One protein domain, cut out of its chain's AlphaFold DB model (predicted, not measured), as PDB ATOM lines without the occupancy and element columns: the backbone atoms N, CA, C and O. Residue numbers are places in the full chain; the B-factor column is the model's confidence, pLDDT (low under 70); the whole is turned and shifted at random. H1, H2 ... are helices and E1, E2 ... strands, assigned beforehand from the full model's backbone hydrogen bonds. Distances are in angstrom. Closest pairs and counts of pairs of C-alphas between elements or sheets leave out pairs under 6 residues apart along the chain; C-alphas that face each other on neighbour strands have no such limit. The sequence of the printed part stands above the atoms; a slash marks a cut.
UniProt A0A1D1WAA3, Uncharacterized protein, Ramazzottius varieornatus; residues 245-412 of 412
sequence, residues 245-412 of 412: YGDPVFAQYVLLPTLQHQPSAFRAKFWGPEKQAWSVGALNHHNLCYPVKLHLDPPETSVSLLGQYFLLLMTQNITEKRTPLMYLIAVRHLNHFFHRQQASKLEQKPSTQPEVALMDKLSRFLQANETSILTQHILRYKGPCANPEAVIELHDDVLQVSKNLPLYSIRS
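AT A GLANCE: This is residues 245 to 412 of the 412 residues of an uncharacterized protein of Ramazzottius varieornatus (UniProt A0A1D1WAA3). A long helix, H5, runs through the middle, with H4 and H6 side by side on one of its sides and the small hairpin E1 E2 on the opposite side, next to H7. H3 packs on H5 too, H1 and H2 lie toward the end where H5 begins, and residues 395 to 412 trail away as a tail. The printed part has 168 residues, mostly helix by class, in the order H1 to H7, E1, E2, the two strands antiparallel. It is compact, with a radius of gyration of the C-alphas of 16.1 A, yet elongated, spanning 54 by 33 by 25 A.

IN THESE COORDINATES: H1, residues 248 to 254, begins at C-alpha 248 (6.968, 23.777, 2.328). H2 is 264 to 270, H3 293 to 296, H4 303 to 314, 16.2 A long. H5, 324 to 346, measures 33.2 A; H6, 353 to 368, 22.8 A. H7 is 373 to 380, E1 381 to 384, and E2 392 to 394, ending at C-alpha 394 (-15.863, 34.858, -5.516).

HOW THE PARTS SIT: H1 touches no helix. H2 is close to H4 but not clearly touching, C-alphas 268 and 305 being closest at 6.4 A. H5 is the hub, touching H3 (closest C-alphas 296 and 329, 6.2 A), H4 (309 and 330, 5.1 A; steep tilt of 56 degrees) and H7 (335 and 378, 5.0 A). H4 and H6 touch at C-alphas 303 and 355, 6.2 A, a shallow tilt of 20 degrees, the same way. In the hairpin, N 382 and O 393 are 2.9 A apart, within hydrogen-bond range. Every O i to N i+4 pair is within that range in the helices but H3, too short for one.

THE WHOLE: C-alphas 249 and 412 are farthest apart, 55.7 A. The printed part has no cut; the link H2 to H3 is long. Residues 245, 280 to 281 and 397 to 412 are under pLDDT 70.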
ATOM      1  N   TYR A 245      10.885  26.261  10.220       68.12
ATOM      2  CA  TYR A 245       9.951  27.329   9.931       68.12
ATOM      3  C   TYR A 245      10.070  27.766   8.464       68.12
ATOM      4  O   TYR A 245      11.089  28.307   8.034       68.12
ATOM      5  N   GLY A 246       9.010  27.522   7.691       70.88
ATOM      6  CA  GLY A 246       8.935  27.893   6.278       70.88
ATOM      7  C   GLY A 246       9.371  26.825   5.268       70.88
ATOM      8  O   GLY A 246       9.286  27.105   4.073       70.88
ATOM      9  N   ASP A 247       9.774  25.608   5.671       85.62
ATOM     10  CA  ASP A 247       9.942  24.528   4.683       85.62
ATOM     11  C   ASP A 247       8.567  24.038   4.183       85.62
ATOM     12  O   ASP A 247       7.746  23.582   4.984       85.62
ATOM     13  N   PRO A 248       8.289  24.088   2.865       86.12
ATOM     14  CA  PRO A 248       6.968  23.777   2.328       86.12
ATOM     15  C   PRO A 248       6.585  22.295   2.417       86.12
ATOM     16  O   PRO A 248       5.400  21.990   2.303       86.12
ATOM     17  N   VAL A 249       7.530  21.366   2.583       87.81
ATOM     18  CA  VAL A 249       7.224  19.929   2.690       87.81
ATOM     19  C   VAL A 249       6.960  19.552   4.137       87.81
ATOM     20  O   VAL A 249       5.953  18.899   4.409       87.81
ATOM     21  N   PHE A 250       7.771  20.044   5.072       88.31
ATOM     22  CA  PHE A 250       7.498  19.871   6.497       88.31
ATOM     23  C   PHE A 250       6.189  20.584   6.891       88.31
ATOM     24  O   PHE A 250       5.324  19.998   7.540       88.31
ATOM     25  N   ALA A 251       5.945  21.789   6.371       90.06
ATOM     26  CA  ALA A 251       4.654  22.468   6.472       90.06
ATOM     27  C   ALA A 251       3.465  21.563   6.095       90.06
ATOM     28  O   ALA A 251       2.493  21.439   6.839       90.06
ATOM     29  N   GLN A 252       3.545  20.896   4.943       91.62
ATOM     30  CA  GLN A 252       2.489  20.003   4.462       91.62
ATOM     31  C   GLN A 252       2.344  18.734   5.300       91.62
ATOM     32  O   GLN A 252       1.222  18.248   5.452       91.62
ATOM     33  N   TYR A 253       3.449  18.222   5.846       92.00
ATOM     34  CA  TYR A 253       3.467  17.086   6.764       92.00
ATOM     35  C   TYR A 253       2.776  17.418   8.098       92.00
ATOM     36  O   TYR A 253       1.923  16.657   8.558       92.00
ATOM     37  N   VAL A 254       3.056  18.592   8.673       92.12
ATOM     38  CA  VAL A 254       2.390  19.095   9.889       92.12
ATOM     39  C   VAL A 254       0.897  19.347   9.662       92.12
ATOM     40  O   VAL A 254       0.100  19.203  10.580       92.12
ATOM     41  N   LEU A 255       0.482  19.661   8.435       93.38
ATOM     42  CA  LEU A 255      -0.928  19.853   8.088       93.38
ATOM     43  C   LEU A 255      -1.727  18.539   7.951       93.38
ATOM     44  O   LEU A 255      -2.956  18.573   7.914       93.38
ATOM     45  N   LEU A 256      -1.089  17.363   7.893       93.25
ATOM     46  CA  LEU A 256      -1.820  16.095   7.723       93.25
ATOM     47  C   LEU A 256      -2.772  15.755   8.886       93.25
ATOM     48  O   LEU A 256      -3.902  15.328   8.626       93.25
ATOM     49  N   PRO A 257      -2.401  15.950  10.164       93.56
ATOM     50  CA  PRO A 257      -3.330  15.756  11.275       93.56
ATOM     51  C   PRO A 257      -4.438  16.806  11.336       93.56
ATOM     52  O   PRO A 257      -5.453  16.566  11.985       93.56
ATOM     53  N   THR A 258      -4.297  17.941  10.642       93.94
ATOM     54  CA  THR A 258      -5.305  19.012  10.641       93.94
ATOM     55  C   THR A 258      -6.379  18.852   9.565       93.94
ATOM     56  O   THR A 258      -7.293  19.678   9.511       93.94
ATOM     57  N   LEU A 259      -6.292  17.822   8.715       94.12
ATOM     58  CA  LEU A 259      -7.303  17.531   7.694       94.12
ATOM     59  C   LEU A 259      -8.684  17.327   8.337       94.12
ATOM     60  O   LEU A 259      -8.804  16.820   9.453       94.12
ATOM     61  N   GLN A 260      -9.753  17.701   7.634       93.31
ATOM     62  CA  GLN A 260     -11.084  17.821   8.245       93.31
ATOM     63  C   GLN A 260     -11.667  16.485   8.725       93.31
ATOM     64  O   GLN A 260     -12.459  16.463   9.669       93.31
ATOM     65  N   HIS A 261     -11.268  15.368   8.112       90.12
ATOM     66  CA  HIS A 261     -11.680  14.023   8.523       90.12
ATOM     67  C   HIS A 261     -10.944  13.493   9.763       90.12
ATOM     68  O   HIS A 261     -11.332  12.447  10.288       90.12
ATOM     69  N   GLN A 262      -9.884  14.170  10.211       92.25
ATOM     70  CA  GLN A 262      -9.133  13.811  11.413       92.25
ATOM     71  C   GLN A 262      -9.802  14.382  12.674       92.25
ATOM     72  O   GLN A 262     -10.591  15.332  12.589       92.25
ATOM     73  N   PRO A 263      -9.491  13.848  13.869       91.56
ATOM     74  CA  PRO A 263      -9.993  14.395  15.126       91.56
ATOM     75  C   PRO A 263      -9.735  15.907  15.266       91.56
ATOM     76  O   PRO A 263      -8.642  16.399  14.986       91.56
ATOM     77  N   SER A 264     -10.731  16.662  15.739       92.56
ATOM     78  CA  SER A 264     -10.645  18.128  15.869       92.56
ATOM     79  C   SER A 264      -9.577  18.605  16.862       92.56
ATOM     80  O   SER A 264      -9.116  19.738  16.754       92.56
ATOM     81  N   ALA A 265      -9.127  17.741  17.780       92.50
ATOM     82  CA  ALA A 265      -8.051  18.033  18.728       92.50
ATOM     83  C   ALA A 265      -6.744  18.473  18.039       92.50
ATOM     84  O   ALA A 265      -6.089  19.402  18.509       92.50
ATOM     85  N   PHE A 266      -6.394  17.875  16.894       93.81
ATOM     86  CA  PHE A 266      -5.202  18.264  16.129       93.81
ATOM     87  C   PHE A 266      -5.321  19.680  15.557       93.81
ATOM     88  O   PHE A 266      -4.390  20.478  15.664       93.81
ATOM     89  N   ARG A 267      -6.495  20.023  15.008       94.50
ATOM     90  CA  ARG A 267      -6.797  21.390  14.560       94.50
ATOM     91  C   ARG A 267      -6.725  22.370  15.730       94.50
ATOM     92  O   ARG A 267      -6.125  23.424  15.575       94.50
ATOM     93  N   ALA A 268      -7.269  22.016  16.894       93.00
ATOM     94  CA  ALA A 268      -7.246  22.886  18.071       93.00
ATOM     95  C   ALA A 268      -5.819  23.209  18.541       93.00
ATOM     96  O   ALA A 268      -5.548  24.356  18.886       93.00
ATOM     97  N   LYS A 269      -4.899  22.234  18.492       92.75
ATOM     98  CA  LYS A 269      -3.476  22.468  18.782       92.75
ATOM     99  C   LYS A 269      -2.797  23.334  17.720       92.75
ATOM    100  O   LYS A 269      -2.115  24.291  18.062       92.75
ATOM    101  N   PHE A 270      -3.015  23.037  16.439       93.62
ATOM    102  CA  PHE A 270      -2.379  23.766  15.335       93.62
ATOM    103  C   PHE A 270      -2.808  25.239  15.249       93.62
ATOM    104  O   PHE A 270      -1.981  26.133  15.075       93.62
ATOM    105  N   TRP A 271      -4.113  25.492  15.372       92.94
ATOM    106  CA  TRP A 271      -4.697  26.834  15.305       92.94
ATOM    107  C   TRP A 271      -4.622  27.590  16.638       92.94
ATOM    108  O   TRP A 271      -4.979  28.769  16.702       92.94
ATOM    109  N   GLY A 272      -4.135  26.930  17.691       88.56
ATOM    110  CA  GLY A 272      -3.943  27.516  19.005       88.56
ATOM    111  C   GLY A 272      -2.895  28.641  19.007       88.56
ATOM    112  O   GLY A 272      -1.943  28.627  18.221       88.56
ATOM    113  N   PRO A 273      -3.038  29.630  19.907       80.38
ATOM    114  CA  PRO A 273      -2.112  30.759  19.995       80.38
ATOM    115  C   PRO A 273      -0.734  30.374  20.549       80.38
ATOM    116  O   PRO A 273       0.218  31.114  20.326       80.38
ATOM    117  N   GLU A 274      -0.628  29.247  21.259       79.50
ATOM    118  CA  GLU A 274       0.571  28.844  22.009       79.50
ATOM    119  C   GLU A 274       1.790  28.646  21.107       79.50
ATOM    120  O   GLU A 274       2.858  29.175  21.392       79.50
ATOM    121  N   LYS A 275       1.615  27.928  19.992       77.88
ATOM    122  CA  LYS A 275       2.717  27.574  19.084       77.88
ATOM    123  C   LYS A 275       2.783  28.461  17.849       77.88
ATOM    124  O   LYS A 275       3.785  28.469  17.148       77.88
ATOM    125  N   GLN A 276       1.693  29.175  17.549       82.50
ATOM    126  CA  GLN A 276       1.528  29.960  16.320       82.50
ATOM    127  C   GLN A 276       1.873  29.168  15.049       82.50
ATOM    128  O   GLN A 276       2.321  29.739  14.057       82.50
ATOM    129  N   ALA A 277       1.645  27.850  15.061       82.12
ATOM    130  CA  ALA A 277       2.040  26.962  13.972       82.12
ATOM    131  C   ALA A 277       1.374  27.342  12.642       82.12
ATOM    132  O   ALA A 277       1.982  27.160  11.599       82.12
ATOM    133  N   TRP A 278       0.186  27.965  12.676       77.88
ATOM    134  CA  TRP A 278      -0.516  28.543  11.516       77.88
ATOM    135  C   TRP A 278       0.306  29.560  10.711       77.88
ATOM    136  O   TRP A 278      -0.057  29.899   9.587       77.88
ATOM    137  N   SER A 279       1.412  30.057  11.256       72.69
ATOM    138  CA  SER A 279       2.324  30.966  10.567       72.69
ATOM    139  C   SER A 279       3.185  30.278   9.498       72.69
ATOM    140  O   SER A 279       4.055  30.931   8.926       72.69
ATOM    141  N   VAL A 280       2.889  29.004   9.178       66.50
ATOM    142  CA  VAL A 280       3.345  28.260   7.993       66.50
ATOM    143  C   VAL A 280       3.394  29.195   6.776       66.50
ATOM    144  O   VAL A 280       2.373  29.476   6.143       66.50
ATOM    145  N   GLY A 281       4.573  29.756   6.499       63.53
ATOM    146  CA  GLY A 281       4.711  30.870   5.561       63.53
ATOM    147  C   GLY A 281       4.227  30.510   4.159       63.53
ATOM    148  O   GLY A 281       4.328  29.352   3.784       63.53
ATOM    149  N   ALA A 282       3.701  31.488   3.405       72.94
ATOM    150  CA  ALA A 282       3.437  31.533   1.951       72.94
ATOM    151  C   ALA A 282       2.892  30.273   1.225       72.94
ATOM    152  O   ALA A 282       2.822  30.265  -0.006       72.94
ATOM    153  N   LEU A 283       2.483  29.214   1.930       88.44
ATOM    154  CA  LEU A 283       2.033  27.973   1.324       88.44
ATOM    155  C   LEU A 283       0.696  28.238   0.644       88.44
ATOM    156  O   LEU A 283      -0.288  28.594   1.293       88.44
ATOM    157  N   ASN A 284       0.686  28.091  -0.673       90.06
ATOM    158  CA  ASN A 284      -0.487  28.254  -1.516       90.06
ATOM    159  C   ASN A 284      -1.109  26.873  -1.786       90.06
ATOM    160  O   ASN A 284      -0.390  25.875  -1.866       90.06
ATOM    161  N   HIS A 285      -2.433  26.796  -1.939       90.38
ATOM    162  CA  HIS A 285      -3.128  25.535  -2.216       90.38
ATOM    163  C   HIS A 285      -2.695  24.872  -3.528       90.38
ATOM    164  O   HIS A 285      -2.794  23.652  -3.636       90.38
ATOM    165  N   HIS A 286      -2.168  25.638  -4.486       88.75
ATOM    166  CA  HIS A 286      -1.581  25.115  -5.725       88.75
ATOM    167  C   HIS A 286      -0.290  24.311  -5.491       88.75
ATOM    168  O   HIS A 286       0.072  23.480  -6.317       88.75
ATOM    169  N   ASN A 287       0.387  24.528  -4.358       88.12
ATOM    170  CA  ASN A 287       1.665  23.893  -4.023       88.12
ATOM    171  C   ASN A 287       1.493  22.650  -3.133       88.12
ATOM    172  O   ASN A 287       2.481  22.094  -2.645       88.12
ATOM    173  N   LEU A 288       0.248  22.236  -2.876       89.31
ATOM    174  CA  LEU A 288      -0.039  21.051  -2.083       89.31
ATOM    175  C   LEU A 288       0.210  19.776  -2.897       89.31
ATOM    176  O   LEU A 288      -0.258  19.634  -4.022       89.31
ATOM    177  N   CYS A 289       0.873  18.798  -2.283       87.31
ATOM    178  CA  CYS A 289       1.051  17.450  -2.828       87.31
ATOM    179  C   CYS A 289      -0.223  16.587  -2.732       87.31
ATOM    180  O   CYS A 289      -0.243  15.439  -3.181       87.31
ATOM    181  N   TYR A 290      -1.299  17.130  -2.163       87.50
ATOM    182  CA  TYR A 290      -2.599  16.485  -2.021       87.50
ATOM    183  C   TYR A 290      -3.748  17.487  -2.238       87.50
ATOM    184  O   TYR A 290      -3.554  18.698  -2.127       87.50
ATOM    185  N   PRO A 291      -4.975  17.017  -2.534       88.56
ATOM    186  CA  PRO A 291      -6.095  17.906  -2.837       88.56
ATOM    187  C   PRO A 291      -6.469  18.835  -1.670       88.56
ATOM    188  O   PRO A 291      -6.808  18.363  -0.584       88.56
ATOM    189  N   VAL A 292      -6.535  20.150  -1.927       92.62
ATOM    190  CA  VAL A 292      -6.906  21.168  -0.919       92.62
ATOM    191  C   VAL A 292      -8.260  20.904  -0.256       92.62
ATOM    192  O   VAL A 292      -8.435  21.207   0.920       92.62
ATOM    193  N   LYS A 293      -9.202  20.271  -0.967       91.81
ATOM    194  CA  LYS A 293     -10.536  19.926  -0.444       91.81
ATOM    195  C   LYS A 293     -10.501  19.143   0.872       91.81
ATOM    196  O   LYS A 293     -11.429  19.261   1.659       91.81
ATOM    197  N   LEU A 294      -9.428  18.396   1.151       92.31
ATOM    198  CA  LEU A 294      -9.273  17.652   2.407       92.31
ATOM    199  C   LEU A 294      -9.168  18.570   3.644       92.31
ATOM    200  O   LEU A 294      -9.446  18.137   4.761       92.31
ATOM    201  N   HIS A 295      -8.800  19.842   3.452       94.31
ATOM    202  CA  HIS A 295      -8.821  20.886   4.484       94.31
ATOM    203  C   HIS A 295     -10.144  21.662   4.549       94.31
ATOM    204  O   HIS A 295     -10.400  22.358   5.534       94.31
ATOM    205  N   LEU A 296     -10.978  21.555   3.513       95.19
ATOM    206  CA  LEU A 296     -12.204  22.342   3.348       95.19
ATOM    207  C   LEU A 296     -13.471  21.536   3.664       95.19
ATOM    208  O   LEU A 296     -14.463  22.127   4.089       95.19
ATOM    209  N   ASP A 297     -13.426  20.212   3.485       91.75
ATOM    210  CA  ASP A 297     -14.573  19.318   3.629       91.75
ATOM    211  C   ASP A 297     -14.267  18.098   4.526       91.75
ATOM    212  O   ASP A 297     -13.252  17.427   4.320       91.75
ATOM    213  N   PRO A 298     -15.165  17.734   5.465       94.75
ATOM    214  CA  PRO A 298     -16.417  18.426   5.782       94.75
ATOM    215  C   PRO A 298     -16.188  19.814   6.415       94.75
ATOM    216  O   PRO A 298     -15.107  20.066   6.937       94.75
ATOM    217  N   PRO A 299     -17.189  20.712   6.385       94.00
ATOM    218  CA  PRO A 299     -17.094  22.007   7.049       94.00
ATOM    219  C   PRO A 299     -16.913  21.889   8.566       94.00
ATOM    220  O   PRO A 299     -17.486  21.000   9.201       94.00
ATOM    221  N   GLU A 300     -16.180  22.832   9.157       96.50
ATOM    222  CA  GLU A 300     -15.896  22.848  10.589       96.50
ATOM    223  C   GLU A 300     -17.173  23.039  11.429       96.50
ATOM    224  O   GLU A 300     -18.024  23.900  11.174       96.50
ATOM    225  N   THR A 301     -17.303  22.223  12.471       93.50
ATOM    226  CA  THR A 301     -18.458  22.233  13.377       93.50
ATOM    227  C   THR A 301     -18.121  22.797  14.749       93.50
ATOM    228  O   THR A 301     -19.017  23.277  15.441       93.50
ATOM    229  N   SER A 302     -16.850  22.758  15.151       95.44
ATOM    230  CA  SER A 302     -16.394  23.272  16.438       95.44
ATOM    231  C   SER A 302     -16.465  24.795  16.473       95.44
ATOM    232  O   SER A 302     -15.702  25.499  15.810       95.44
ATOM    233  N   VAL A 303     -17.353  25.317  17.317       95.31
ATOM    234  CA  VAL A 303     -17.526  26.762  17.527       95.31
ATOM    235  C   VAL A 303     -16.255  27.411  18.076       95.31
ATOM    236  O   VAL A 303     -15.956  28.555  17.750       95.31
ATOM    237  N   SER A 304     -15.481  26.673  18.880       94.94
ATOM    238  CA  SER A 304     -14.201  27.150  19.409       94.94
ATOM    239  C   SER A 304     -13.183  27.378  18.286       94.94
ATOM    240  O   SER A 304     -12.593  28.456  18.221       94.94
ATOM    241  N   LEU A 305     -13.052  26.425  17.355       96.12
ATOM    242  CA  LEU A 305     -12.174  26.558  16.184       96.12
ATOM    243  C   LEU A 305     -12.638  27.676  15.250       96.12
ATOM    244  O   LEU A 305     -11.831  28.500  14.835       96.12
ATOM    245  N   LEU A 306     -13.944  27.771  14.982       97.44
ATOM    246  CA  LEU A 306     -14.506  28.867  14.186       97.44
ATOM    247  C   LEU A 306     -14.223  30.235  14.826       97.44
ATOM    248  O   LEU A 306     -13.876  31.190  14.131       97.44
ATOM    249  N   GLY A 307     -14.310  30.328  16.155       96.31
ATOM    250  CA  GLY A 307     -13.917  31.518  16.904       96.31
ATOM    251  C   GLY A 307     -12.432  31.859  16.753       96.31
ATOM    252  O   GLY A 307     -12.098  33.032  16.599       96.31
ATOM    253  N   GLN A 308     -11.548  30.854  16.741       95.38
ATOM    254  CA  GLN A 308     -10.112  31.040  16.494       95.38
ATOM    255  C   GLN A 308      -9.831  31.503  15.059       95.38
ATOM    256  O   GLN A 308      -9.074  32.453  14.872       95.38
ATOM    257  N   TYR A 309     -10.476  30.904  14.051       96.44
ATOM    258  CA  TYR A 309     -10.357  31.329  12.649       96.44
ATOM    259  C   TYR A 309     -10.758  32.790  12.483       96.44
ATOM    260  O   TYR A 309     -10.031  33.576  11.878       96.44
ATOM    261  N   PHE A 310     -11.896  33.163  13.076       96.44
ATOM    262  CA  PHE A 310     -12.367  34.539  13.066       96.44
ATOM    263  C   PHE A 310     -11.369  35.479  13.743       96.44
ATOM    264  O   PHE A 310     -10.995  36.490  13.156       96.44
ATOM    265  N   LEU A 311     -10.880  35.128  14.935       95.00
ATOM    266  CA  LEU A 311      -9.904  35.939  15.658       95.00
ATOM    267  C   LEU A 311      -8.626  36.173  14.840       95.00
ATOM    268  O   LEU A 311      -8.187  37.313  14.734       95.00
ATOM    269  N   LEU A 312      -8.055  35.129  14.233       94.38
ATOM    270  CA  LEU A 312      -6.811  35.236  13.461       94.38
ATOM    271  C   LEU A 312      -6.958  36.093  12.197       94.38
ATOM    272  O   LEU A 312      -6.008  36.783  11.817       94.38
ATOM    273  N   LEU A 313      -8.129  36.068  11.551       94.81
ATOM    274  CA  LEU A 313      -8.439  36.954  10.422       94.81
ATOM    275  C   LEU A 313      -8.573  38.406  10.885       94.81
ATOM    276  O   LEU A 313      -8.017  39.312  10.266       94.81
ATOM    277  N   MET A 314      -9.274  38.619  11.999       93.50
ATOM    278  CA  MET A 314      -9.504  39.939  12.586       93.50
ATOM    279  C   MET A 314      -8.213  40.627  13.024       93.50
ATOM    280  O   MET A 314      -8.051  41.826  12.813       93.50
ATOM    281  N   THR A 315      -7.287  39.875  13.617       91.75
ATOM    282  CA  THR A 315      -5.986  40.395  14.056       91.75
ATOM    283  C   THR A 315      -4.956  40.465  12.929       91.75
ATOM    284  O   THR A 315      -3.818  40.847  13.184       91.75
ATOM    285  N   GLN A 316      -5.327  40.103  11.692       91.12
ATOM    286  CA  GLN A 316      -4.433  40.027  10.529       91.12
ATOM    287  C   GLN A 316      -3.216  39.107  10.734       91.12
ATOM    288  O   GLN A 316      -2.208  39.225  10.034       91.12
ATOM    289  N   ASN A 317      -3.322  38.158  11.665       90.31
ATOM    290  CA  ASN A 317      -2.323  37.110  11.854       90.31
ATOM    291  C   ASN A 317      -2.303  36.170  10.647       90.31
ATOM    292  O   ASN A 317      -1.236  35.748  10.203       90.31
ATOM    293  N   ILE A 318      -3.479  35.909  10.063       92.31
ATOM    294  CA  ILE A 318      -3.591  35.244   8.768       92.31
ATOM    295  C   ILE A 318      -4.133  36.200   7.711       92.31
ATOM    296  O   ILE A 318      -5.127  36.896   7.914       92.31
ATOM    297  N   THR A 319      -3.457  36.247   6.566       91.62
ATOM    298  CA  THR A 319      -3.807  37.136   5.453       91.62
ATOM    299  C   THR A 319      -3.620  36.404   4.140       91.62
ATOM    300  O   THR A 319      -2.770  35.521   4.036       91.62
ATOM    301  N   GLU A 320      -4.362  36.825   3.118       91.31
ATOM    302  CA  GLU A 320      -4.271  36.254   1.774       91.31
ATOM    303  C   GLU A 320      -2.833  36.248   1.230       91.31
ATOM    304  O   GLU A 320      -2.405  35.276   0.622       91.31
ATOM    305  N   LYS A 321      -2.054  37.305   1.501       88.94
ATOM    306  CA  LYS A 321      -0.688  37.445   0.976       88.94
ATOM    307  C   LYS A 321       0.368  36.685   1.783       88.94
ATOM    308  O   LYS A 321       1.309  36.167   1.195       88.94
ATOM    309  N   ARG A 322       0.268  36.656   3.120       89.12
ATOM    310  CA  ARG A 322       1.313  36.058   3.982       89.12
ATOM    311  C   ARG A 322       1.091  34.571   4.237       89.12
ATOM    312  O   ARG A 322       2.056  33.814   4.282       89.12
ATOM    313  N   THR A 323      -0.165  34.164   4.401       91.94
ATOM    314  CA  THR A 323      -0.561  32.791   4.748       91.94
ATOM    315  C   THR A 323      -1.768  32.351   3.904       91.94
ATOM    316  O   THR A 323      -2.843  32.076   4.447       91.94
ATOM    317  N   PRO A 324      -1.612  32.279   2.563       93.00
ATOM    318  CA  PRO A 324      -2.717  32.085   1.623       93.00
ATOM    319  C   PRO A 324      -3.563  30.844   1.928       93.00
ATOM    320  O   PRO A 324      -4.786  30.939   2.008       93.00
ATOM    321  N   LEU A 325      -2.942  29.687   2.182       93.94
ATOM    322  CA  LEU A 325      -3.687  28.468   2.512       93.94
ATOM    323  C   LEU A 325      -4.468  28.585   3.830       93.94
ATOM    324  O   LEU A 325      -5.619  28.163   3.894       93.94
ATOM    325  N   MET A 326      -3.877  29.169   4.877       95.00
ATOM    326  CA  MET A 326      -4.571  29.327   6.163       95.00
ATOM    327  C   MET A 326      -5.742  30.298   6.039       95.00
ATOM    328  O   MET A 326      -6.828  30.039   6.559       95.00
ATOM    329  N   TYR A 327      -5.540  31.383   5.291       95.44
ATOM    330  CA  TYR A 327      -6.584  32.337   4.958       95.44
ATOM    331  C   TYR A 327      -7.750  31.662   4.213       95.44
ATOM    332  O   TYR A 327      -8.901  31.810   4.625       95.44
ATOM    333  N   LEU A 328      -7.459  30.851   3.186       96.25
ATOM    334  CA  LEU A 328      -8.458  30.074   2.440       96.25
ATOM    335  C   LEU A 328      -9.301  29.179   3.357       96.25
ATOM    336  O   LEU A 328     -10.530  29.190   3.273       96.25
ATOM    337  N   ILE A 329      -8.639  28.407   4.226       96.56
ATOM    338  CA  ILE A 329      -9.292  27.467   5.146       96.56
ATOM    339  C   ILE A 329     -10.216  28.224   6.107       96.56
ATOM    340  O   ILE A 329     -11.392  27.882   6.235       96.56
ATOM    341  N   ALA A 330      -9.710  29.282   6.743       97.00
ATOM    342  CA  ALA A 330     -10.474  30.077   7.696       97.00
ATOM    343  C   ALA A 330     -11.709  30.725   7.046       97.00
ATOM    344  O   ALA A 330     -12.815  30.619   7.583       97.00
ATOM    345  N   VAL A 331     -11.548  31.337   5.866       97.19
ATOM    346  CA  VAL A 331     -12.657  31.972   5.136       97.19
ATOM    347  C   VAL A 331     -13.710  30.947   4.721       97.19
ATOM    348  O   VAL A 331     -14.894  31.172   4.969       97.19
ATOM    349  N   ARG A 332     -13.310  29.802   4.152       96.56
ATOM    350  CA  ARG A 332     -14.232  28.728   3.739       96.56
ATOM    351  C   ARG A 332     -15.126  28.257   4.886       96.56
ATOM    352  O   ARG A 332     -16.325  28.035   4.686       96.56
ATOM    353  N   HIS A 333     -14.543  28.047   6.065       97.69
ATOM    354  CA  HIS A 333     -15.270  27.528   7.226       97.69
ATOM    355  C   HIS A 333     -16.175  28.586   7.859       97.69
ATOM    356  O   HIS A 333     -17.303  28.269   8.235       97.69
ATOM    357  N   LEU A 334     -15.744  29.852   7.898       97.19
ATOM    358  CA  LEU A 334     -16.590  30.958   8.359       97.19
ATOM    359  C   LEU A 334     -17.742  31.264   7.404       97.19
ATOM    360  O   LEU A 334     -18.858  31.478   7.872       97.19
ATOM    361  N   ASN A 335     -17.501  31.236   6.091       96.12
ATOM    362  CA  ASN A 335     -18.551  31.360   5.082       96.12
ATOM    363  C   ASN A 335     -19.635  30.292   5.302       96.12
ATOM    364  O   ASN A 335     -20.819  30.609   5.428       96.12
ATOM    365  N   HIS A 336     -19.232  29.027   5.436       95.25
ATOM    366  CA  HIS A 336     -20.185  27.948   5.668       95.25
ATOM    367  C   HIS A 336     -20.927  28.094   6.996       95.25
ATOM    368  O   HIS A 336     -22.141  27.901   7.038       95.25
ATOM    369  N   PHE A 337     -20.228  28.449   8.079       96.25
ATOM    370  CA  PHE A 337     -20.860  28.705   9.372       96.25
ATOM    371  C   PHE A 337     -21.911  29.816   9.280       96.25
ATOM    372  O   PHE A 337     -23.026  29.642   9.774       96.25
ATOM    373  N   PHE A 338     -21.590  30.918   8.599       93.00
ATOM    374  CA  PHE A 338     -22.500  32.038   8.391       93.00
ATOM    375  C   PHE A 338     -23.788  31.596   7.684       93.00
ATOM    376  O   PHE A 338     -24.881  31.810   8.211       93.00
ATOM    377  N   HIS A 339     -23.671  30.896   6.552       90.62
ATOM    378  CA  HIS A 339     -24.832  30.391   5.815       90.62
ATOM    379  C   HIS A 339     -25.614  29.325   6.591       90.62
ATOM    380  O   HIS A 339     -26.844  29.357   6.603       90.62
ATOM    381  N   ARG A 340     -24.927  28.423   7.306       92.44
ATOM    382  CA  ARG A 340     -25.567  27.416   8.166       92.44
ATOM    383  C   ARG A 340     -26.435  28.074   9.231       92.44
ATOM    384  O   ARG A 340     -27.562  27.649   9.453       92.44
ATOM    385  N   GLN A 341     -25.925  29.108   9.891       90.88
ATOM    386  CA  GLN A 341     -26.658  29.798  10.951       90.88
ATOM    387  C   GLN A 341     -27.831  30.617  10.408       90.88
ATOM    388  O   GLN A 341     -28.854  30.732  11.077       90.88
ATOM    389  N   GLN A 342     -27.723  31.152   9.192       86.06
ATOM    390  CA  GLN A 342     -28.857  31.789   8.521       86.06
ATOM    391  C   GLN A 342     -29.957  30.791   8.172       86.06
ATOM    392  O   GLN A 342     -31.116  31.045   8.491       86.06
ATOM    393  N   ALA A 343     -29.595  29.647   7.590       86.75
ATOM    394  CA  ALA A 343     -30.542  28.575   7.300       86.75
ATOM    395  C   ALA A 343     -31.238  28.088   8.582       86.75
ATOM    396  O   ALA A 343     -32.462  28.069   8.638       86.75
ATOM    397  N   SER A 344     -30.480  27.834   9.659       87.06
ATOM    398  CA  SER A 344     -31.047  27.456  10.963       87.06
ATOM    399  C   SER A 344     -32.036  28.487  11.515       87.06
ATOM    400  O   SER A 344     -33.047  28.100  12.093       87.06
ATOM    401  N   LYS A 345     -31.783  29.794  11.334       84.25
ATOM    402  CA  LYS A 345     -32.719  30.856  11.750       84.25
ATOM    403  C   LYS A 345     -34.022  30.822  10.951       84.25
ATOM    404  O   LYS A 345     -35.086  30.969  11.547       84.25
ATOM    405  N   LEU A 346     -33.943  30.627   9.633       84.19
ATOM    406  CA  LEU A 346     -35.119  30.512   8.759       84.19
ATOM    407  C   LEU A 346     -35.944  29.262   9.091       84.19
ATOM    408  O   LEU A 346     -37.169  29.316   9.116       84.19
ATOM    409  N   GLU A 347     -35.266  28.163   9.412       85.44
ATOM    410  CA  GLU A 347     -35.869  26.883   9.799       85.44
ATOM    411  C   GLU A 347     -36.280  26.817  11.284       85.44
ATOM    412  O   GLU A 347     -36.740  25.775  11.744       85.44
ATOM    413  N   GLN A 348     -36.109  27.902  12.054       83.44
ATOM    414  CA  GLN A 348     -36.388  27.967  13.500       83.44
ATOM    415  C   GLN A 348     -35.684  26.870  14.327       83.44
ATOM    416  O   GLN A 348     -36.163  26.448  15.382       83.44
ATOM    417  N   LYS A 349     -34.519  26.404  13.866       84.88
ATOM    418  CA  LYS A 349     -33.729  25.378  14.546       84.88
ATOM    419  C   LYS A 349     -32.953  25.997  15.717       84.88
ATOM    420  O   LYS A 349     -32.324  27.040  15.535       84.88
ATOM    421  N   PRO A 350     -32.942  25.370  16.909       81.75
ATOM    422  CA  PRO A 350     -32.224  25.916  18.054       81.75
ATOM    423  C   PRO A 350     -30.710  25.912  17.805       81.75
ATOM    424  O   PRO A 350     -30.112  24.857  17.584       81.75
ATOM    425  N   SER A 351     -30.093  27.093  17.872       85.94
ATOM    426  CA  SER A 351     -28.636  27.257  17.910       85.94
ATOM    427  C   SER A 351     -28.138  27.244  19.352       85.94
ATOM    428  O   SER A 351     -28.821  27.689  20.278       85.94
ATOM    429  N   THR A 352     -26.917  26.766  19.557       89.94
ATOM    430  CA  THR A 352     -26.294  26.791  20.884       89.94
ATOM    431  C   THR A 352     -25.888  28.220  21.275       89.94
ATOM    432  O   THR A 352     -25.555  29.040  20.417       89.94
ATOM    433  N   GLN A 353     -25.868  28.540  22.576       89.94
ATOM    434  CA  GLN A 353     -25.401  29.849  23.071       89.94
ATOM    435  C   GLN A 353     -24.039  30.303  22.496       89.94
ATOM    436  O   GLN A 353     -23.945  31.457  22.071       89.94
ATOM    437  N   PRO A 354     -22.988  29.454  22.423       92.06
ATOM    438  CA  PRO A 354     -21.714  29.870  21.836       92.06
ATOM    439  C   PRO A 354     -21.816  30.185  20.337       92.06
ATOM    440  O   PRO A 354     -21.142  31.104  19.870       92.06
ATOM    441  N   GLU A 355     -22.665  29.487  19.577       92.38
ATOM    442  CA  GLU A 355     -22.888  29.797  18.156       92.38
ATOM    443  C   GLU A 355     -23.564  31.151  17.975       92.38
ATOM    444  O   GLU A 355     -23.153  31.929  17.117       92.38
ATOM    445  N   VAL A 356     -24.565  31.455  18.808       92.00
ATOM    446  CA  VAL A 356     -25.252  32.755  18.793       92.00
ATOM    447  C   VAL A 356     -24.262  33.883  19.087       92.00
ATOM    448  O   VAL A 356     -24.229  34.872  18.358       92.00
ATOM    449  N   ALA A 357     -23.409  33.715  20.101       93.81
ATOM    450  CA  ALA A 357     -22.400  34.707  20.464       93.81
ATOM    451  C   ALA A 357     -21.357  34.929  19.355       93.81
ATOM    452  O   ALA A 357     -20.962  36.068  19.092       93.81
ATOM    453  N   LEU A 358     -20.904  33.859  18.690       94.94
ATOM    454  CA  LEU A 358     -19.977  33.976  17.565       94.94
ATOM    455  C   LEU A 358     -20.641  34.649  16.358       94.94
ATOM    456  O   LEU A 358     -20.045  35.538  15.755       94.94
ATOM    457  N   MET A 359     -21.881  34.274  16.037       94.19
ATOM    458  CA  MET A 359     -22.643  34.897  14.953       94.19
ATOM    459  C   MET A 359     -22.890  36.382  15.188       94.19
ATOM    460  O   MET A 359     -22.818  37.155  14.236       94.19
ATOM    461  N   ASP A 360     -23.163  36.792  16.424       93.00
ATOM    462  CA  ASP A 360     -23.320  38.203  16.774       93.00
ATOM    463  C   ASP A 360     -22.022  38.993  16.525       93.00
ATOM    464  O   ASP A 360     -22.035  40.014  15.837       93.00
ATOM    465  N   LYS A 361     -20.876  38.477  16.994       94.44
ATOM    466  CA  LYS A 361     -19.559  39.088  16.738       94.44
ATOM    467  C   LYS A 361     -19.248  39.181  15.243       94.44
ATOM    468  O   LYS A 361     -18.820  40.236  14.777       94.44
ATOM    469  N   LEU A 362     -19.481  38.096  14.504       93.38
ATOM    470  CA  LEU A 362     -19.259  38.040  13.062       93.38
ATOM    471  C   LEU A 362     -20.159  39.044  12.330       93.38
ATOM    472  O   LEU A 362     -19.676  39.809  11.506       93.38
ATOM    473  N   SER A 363     -21.447  39.101  12.671       90.88
ATOM    474  CA  SER A 363     -22.407  40.010  12.030       90.88
ATOM    475  C   SER A 363     -22.044  41.475  12.270       90.88
ATOM    476  O   SER A 363     -22.020  42.255  11.321       90.88
ATOM    477  N   ARG A 364     -21.686  41.841  13.510       91.62
ATOM    478  CA  ARG A 364     -21.224  43.197  13.844       91.62
ATOM    479  C   ARG A 364     -19.967  43.581  13.068       91.62
ATOM    480  O   ARG A 364     -19.871  44.705  12.584       91.62
ATOM    481  N   PHE A 365     -19.023  42.654  12.919       92.00
ATOM    482  CA  PHE A 365     -17.827  42.896  12.119       92.00
ATOM    483  C   PHE A 365     -18.152  43.133  10.639       92.00
ATOM    484  O   PHE A 365     -17.676  44.117  10.073       92.00
ATOM    485  N   LEU A 366     -18.971  42.264  10.038       89.50
ATOM    486  CA  LEU A 366     -19.346  42.356   8.625       89.50
ATOM    487  C   LEU A 366     -20.107  43.657   8.328       89.50
ATOM    488  O   LEU A 366     -19.843  44.287   7.311       89.50
ATOM    489  N   GLN A 367     -20.986  44.093   9.239       88.69
ATOM    490  CA  GLN A 367     -21.706  45.369   9.133       88.69
ATOM    491  C   GLN A 367     -20.773  46.578   9.246       88.69
ATOM    492  O   GLN A 367     -20.886  47.522   8.472       88.69
ATOM    493  N   ALA A 368     -19.833  46.556  10.192       89.25
ATOM    494  CA  ALA A 368     -18.897  47.662  10.381       89.25
ATOM    495  C   ALA A 368     -17.853  47.776   9.252       89.25
ATOM    496  O   ALA A 368     -17.257  48.836   9.085       89.25
ATOM    497  N   ASN A 369     -17.612  46.699   8.492       88.69
ATOM    498  CA  ASN A 369     -16.533  46.606   7.502       88.69
ATOM    499  C   ASN A 369     -17.035  46.108   6.139       88.69
ATOM    500  O   ASN A 369     -16.380  45.272   5.508       88.69
ATOM    501  N   GLU A 370     -18.192  46.590   5.686       78.25
ATOM    502  CA  GLU A 370     -18.891  46.081   4.496       78.25
ATOM    503  C   GLU A 370     -18.023  46.080   3.223       78.25
ATOM    504  O   GLU A 370     -18.035  45.126   2.446       78.25
ATOM    505  N   THR A 371     -17.200  47.115   3.039       79.62
ATOM    506  CA  THR A 371     -16.333  47.279   1.861       79.62
ATOM    507  C   THR A 371     -14.987  46.569   1.978       79.62
ATOM    508  O   THR A 371     -14.208  46.576   1.024       79.62
ATOM    509  N   SER A 372     -14.679  45.958   3.126       89.50
ATOM    510  CA  SER A 372     -13.389  45.300   3.305       89.50
ATOM    511  C   SER A 372     -13.288  44.036   2.449       89.50
ATOM    512  O   SER A 372     -14.247  43.271   2.316       89.50
ATOM    513  N   ILE A 373     -12.090  43.781   1.913       89.81
ATOM    514  CA  ILE A 373     -11.782  42.573   1.129       89.81
ATOM    515  C   ILE A 373     -12.161  41.310   1.917       89.81
ATOM    516  O   ILE A 373     -12.774  40.395   1.379       89.81
ATOM    517  N   LEU A 374     -11.871  41.287   3.223       91.38
ATOM    518  CA  LEU A 374     -12.207  40.162   4.095       91.38
ATOM    519  C   LEU A 374     -13.720  39.920   4.181       91.38
ATOM    520  O   LEU A 374     -14.155  38.775   4.085       91.38
ATOM    521  N   THR A 375     -14.524  40.974   4.329       91.19
ATOM    522  CA  THR A 375     -15.989  40.859   4.334       91.19
ATOM    523  C   THR A 375     -16.496  40.286   3.015       91.19
ATOM    524  O   THR A 375     -17.304  39.358   3.023       91.19
ATOM    525  N   GLN A 376     -15.974  40.767   1.885       90.88
ATOM    526  CA  GLN A 376     -16.334  40.229   0.572       90.88
ATOM    527  C   GLN A 376     -15.951  38.754   0.436       90.88
ATOM    528  O   GLN A 376     -16.761  37.957  -0.029       90.88
ATOM    529  N   HIS A 377     -14.761  38.372   0.899       93.50
ATOM    530  CA  HIS A 377     -14.298  36.989   0.868       93.50
ATOM    531  C   HIS A 377     -15.156  36.067   1.740       93.50
ATOM    532  O   HIS A 377     -15.504  34.979   1.297       93.50
ATOM    533  N   ILE A 378     -15.560  36.498   2.940       93.06
ATOM    534  CA  ILE A 378     -16.442  35.707   3.814       93.06
ATOM    535  C   ILE A 378     -17.843  35.567   3.211       93.06
ATOM    536  O   ILE A 378     -18.417  34.483   3.264       93.06
ATOM    537  N   LEU A 379     -18.411  36.633   2.645       90.81
ATOM    538  CA  LEU A 379     -19.793  36.628   2.152       90.81
ATOM    539  C   LEU A 379     -19.955  35.984   0.773       90.81
ATOM    540  O   LEU A 379     -21.006  35.414   0.490       90.81
ATOM    541  N   ARG A 380     -18.946  36.103  -0.098       90.38
ATOM    542  CA  ARG A 380     -19.031  35.719  -1.519       90.38
ATOM    543  C   ARG A 380     -18.133  34.545  -1.885       90.38
ATOM    544  O   ARG A 380     -17.953  34.298  -3.074       90.38
ATOM    545  N   TYR A 381     -17.570  33.838  -0.907       93.50
ATOM    546  CA  TYR A 381     -16.743  32.659  -1.152       93.50
ATOM    547  C   TYR A 381     -17.456  31.664  -2.082       93.50
ATOM    548  O   TYR A 381     -18.542  31.189  -1.758       93.50
ATOM    549  N   LYS A 382     -16.821  31.322  -3.207       92.06
ATOM    550  CA  LYS A 382     -17.269  30.274  -4.134       92.06
ATOM    551  C   LYS A 382     -16.403  29.023  -4.022       92.06
ATOM    552  O   LYS A 382     -16.917  27.909  -3.973       92.06
ATOM    553  N   GLY A 383     -15.085  29.199  -3.970       92.12
ATOM    554  CA  GLY A 383     -14.138  28.090  -3.971       92.12
ATOM    555  C   GLY A 383     -12.677  28.540  -3.924       92.12
ATOM    556  O   GLY A 383     -12.397  29.740  -3.885       92.12
ATOM    557  N   PRO A 384     -11.726  27.591  -3.919       92.75
ATOM    558  CA  PRO A 384     -10.319  27.885  -4.178       92.75
ATOM    559  C   PRO A 384     -10.166  28.441  -5.596       92.75
ATOM    560  O   PRO A 384     -10.705  27.857  -6.535       92.75
ATOM    561  N   CYS A 385      -9.426  29.536  -5.764       91.44
ATOM    562  CA  CYS A 385      -9.187  30.082  -7.098       91.44
ATOM    563  C   CYS A 385      -8.294  29.144  -7.921       91.44
ATOM    564  O   CYS A 385      -7.360  28.544  -7.384       91.44
ATOM    565  N   ALA A 386      -8.564  29.044  -9.224       86.75
ATOM    566  CA  ALA A 386      -7.708  28.327 -10.170       86.75
ATOM    567  C   ALA A 386      -6.502  29.161 -10.645       86.75
ATOM    568  O   ALA A 386      -5.552  28.601 -11.188       86.75
ATOM    569  N   ASN A 387      -6.548  30.490 -10.483       85.50
ATOM    570  CA  ASN A 387      -5.421  31.370 -10.781       85.50
ATOM    571  C   ASN A 387      -4.474  31.414  -9.563       85.50
ATOM    572  O   ASN A 387      -4.939  31.773  -8.483       85.50
ATOM    573  N   PRO A 388      -3.166  31.127  -9.711       78.69
ATOM    574  CA  PRO A 388      -2.190  31.230  -8.623       78.69
ATOM    575  C   PRO A 388      -2.074  32.613  -7.965       78.69
ATOM    576  O   PRO A 388      -1.634  32.698  -6.817       78.69
ATOM    577  N   GLU A 389      -2.448  33.688  -8.666       80.81
ATOM    578  CA  GLU A 389      -2.362  35.068  -8.165       80.81
ATOM    579  C   GLU A 389      -3.439  35.418  -7.128       80.81
ATOM    580  O   GLU A 389      -3.252  36.345  -6.340       80.81
ATOM    581  N   ALA A 390      -4.548  34.677  -7.112       85.88
ATOM    582  CA  ALA A 390      -5.644  34.862  -6.172       85.88
ATOM    583  C   ALA A 390      -5.864  33.582  -5.364       85.88
ATOM    584  O   ALA A 390      -5.663  32.468  -5.840       85.88
ATOM    585  N   VAL A 391      -6.294  33.718  -4.113       89.81
ATOM    586  CA  VAL A 391      -6.512  32.538  -3.262       89.81
ATOM    587  C   VAL A 391      -7.948  32.033  -3.375       89.81
ATOM    588  O   VAL A 391      -8.198  30.826  -3.371       89.81
ATOM    589  N   ILE A 392      -8.900  32.957  -3.492       92.94
ATOM    590  CA  ILE A 392     -10.333  32.684  -3.398       92.94
ATOM    591  C   ILE A 392     -11.026  33.106  -4.689       92.94
ATOM    592  O   ILE A 392     -10.820  34.206  -5.194       92.94
ATOM    593  N   GLU A 393     -11.875  32.227  -5.209       92.62
ATOM    594  CA  GLU A 393     -12.856  32.578  -6.227       92.62
ATOM    595  C   GLU A 393     -14.117  33.113  -5.538       92.62
ATOM    596  O   GLU A 393     -14.597  32.526  -4.560       92.62
ATOM    597  N   LEU A 394     -14.656  34.224  -6.043       91.25
ATOM    598  CA  LEU A 394     -15.863  34.858  -5.516       91.25
ATOM    599  C   LEU A 394     -17.040  34.644  -6.468       91.25
ATOM    600  O   LEU A 394     -16.869  34.552  -7.679       91.25
ATOM    601  N   HIS A 395     -18.254  34.595  -5.929       86.56
ATOM    602  CA  HIS A 395     -19.464  34.647  -6.745       86.56
ATOM    603  C   HIS A 395     -19.629  36.038  -7.370       86.56
ATOM    604  O   HIS A 395     -19.695  37.022  -6.631       86.56
ATOM    605  N   ASP A 396     -19.736  36.118  -8.704       71.88
ATOM    606  CA  ASP A 396     -19.917  37.368  -9.469       71.88
ATOM    607  C   ASP A 396     -21.164  38.147  -9.034       71.88
ATOM    608  O   ASP A 396     -21.132  39.369  -8.882       71.88
ATOM    609  N   ASP A 397     -22.236  37.425  -8.718       56.12
ATOM    610  CA  ASP A 397     -23.488  38.011  -8.275       56.12
ATOM    611  C   ASP A 397     -23.498  38.282  -6.768       56.12
ATOM    612  O   ASP A 397     -23.512  37.378  -5.933       56.12
ATOM    613  N   VAL A 398     -23.674  39.556  -6.411       49.50
ATOM    614  CA  VAL A 398     -24.174  39.970  -5.086       49.50
ATOM    615  C   VAL A 398     -25.620  39.455  -4.861       49.50
ATOM    616  O   VAL A 398     -26.140  39.489  -3.748       49.50
ATOM    617  N   LEU A 399     -26.294  38.933  -5.897       40.84
ATOM    618  CA  LEU A 399     -27.758  38.864  -6.016       40.84
ATOM    619  C   LEU A 399     -28.441  37.511  -5.745       40.84
ATOM    620  O   LEU A 399     -29.660  37.430  -5.911       40.84
ATOM    621  N   GLN A 400     -27.740  36.483  -5.256       38.53
ATOM    622  CA  GLN A 400     -28.411  35.306  -4.664       38.53
ATOM    623  C   GLN A 400     -28.187  35.144  -3.158       38.53
ATOM    624  O   GLN A 400     -29.043  34.583  -2.479       38.53
ATOM    625  N   VAL A 401     -27.120  35.725  -2.603       43.09
ATOM    626  CA  VAL A 401     -26.942  35.795  -1.145       43.09
ATOM    627  C   VAL A 401     -27.771  36.948  -0.558       43.09
ATOM    628  O   VAL A 401     -28.398  36.776   0.481       43.09
ATOM    629  N   SER A 402     -27.882  38.090  -1.252       38.50
ATOM    630  CA  SER A 402     -28.635  39.270  -0.776       38.50
ATOM    631  C   SER A 402     -30.159  39.168  -0.855       38.50
ATOM    632  O   SER A 402     -30.835  39.785  -0.040       38.50
ATOM    633  N   LYS A 403     -30.729  38.371  -1.768       36.56
ATOM    634  CA  LYS A 403     -32.198  38.254  -1.885       36.56
ATOM    635  C   LYS A 403     -32.845  37.449  -0.753       36.56
ATOM    636  O   LYS A 403     -34.028  37.631  -0.496       36.56
ATOM    637  N   ASN A 404     -32.060  36.622  -0.062       34.84
ATOM    638  CA  ASN A 404     -32.483  35.860   1.117       34.84
ATOM    639  C   ASN A 404     -31.780  36.318   2.405       34.84
ATOM    640  O   ASN A 404     -31.954  35.684   3.441       34.84
ATOM    641  N   LEU A 405     -30.992  37.401   2.358       39.72
ATOM    642  CA  LEU A 405     -30.450  38.058   3.543       39.72
ATOM    643  C   LEU A 405     -31.548  38.957   4.124       39.72
ATOM    644  O   LEU A 405     -31.850  39.996   3.536       39.72
ATOM    645  N   PRO A 406     -32.095  38.659   5.314       36.47
ATOM    646  CA  PRO A 406     -32.762  39.660   6.111       36.47
ATOM    647  C   PRO A 406     -31.645  40.517   6.721       36.47
ATOM    648  O   PRO A 406     -31.342  40.428   7.910       36.47
ATOM    649  N   LEU A 407     -30.991  41.345   5.904       34.34
ATOM    650  CA  LEU A 407     -30.389  42.576   6.407       34.34
ATOM    651  C   LEU A 407     -31.573  43.501   6.718       34.34
ATOM    652  O   LEU A 407     -31.924  44.385   5.946       34.34
ATOM    653  N   TYR A 408     -32.282  43.190   7.809       34.44
ATOM    654  CA  TYR A 408     -33.427  43.964   8.262       34.44
ATOM    655  C   TYR A 408     -32.951  45.347   8.692       34.44
ATOM    656  O   TYR A 408     -32.185  45.500   9.643       34.44
ATOM    657  N   SER A 409     -33.480  46.334   7.981       35.75
ATOM    658  CA  SER A 409     -34.072  47.552   8.521       35.75
ATOM    659  C   SER A 409     -34.134  47.631  10.057       35.75
ATOM    660  O   SER A 409     -35.060  47.110  10.677       35.75
ATOM    661  N   ILE A 410     -33.196  48.353  10.661       29.03
ATOM    662  CA  ILE A 410     -33.309  49.024  11.967       29.03
ATOM    663  C   ILE A 410     -32.306  50.191  11.854       29.03
ATOM    664  O   ILE A 410     -31.118  49.919  11.765       29.03
ATOM    665  N   ARG A 411     -32.605  51.489  11.762       27.08
ATOM    666  CA  ARG A 411     -33.769  52.365  11.950       27.08
ATOM    667  C   ARG A 411     -33.601  53.562  10.992       27.08
ATOM    668  O   ARG A 411     -32.473  53.900  10.639       27.08
ATOM    669  N   SER A 412     -34.728  54.174  10.633       30.22
ATOM    670  CA  SER A 412     -34.857  55.573  10.194       30.22
ATOM    671  C   SER A 412     -34.221  56.564  11.162       30.22
ATOM    672  O   SER A 412     -34.381  56.311  12.384       30.22
TER     673      SER A 412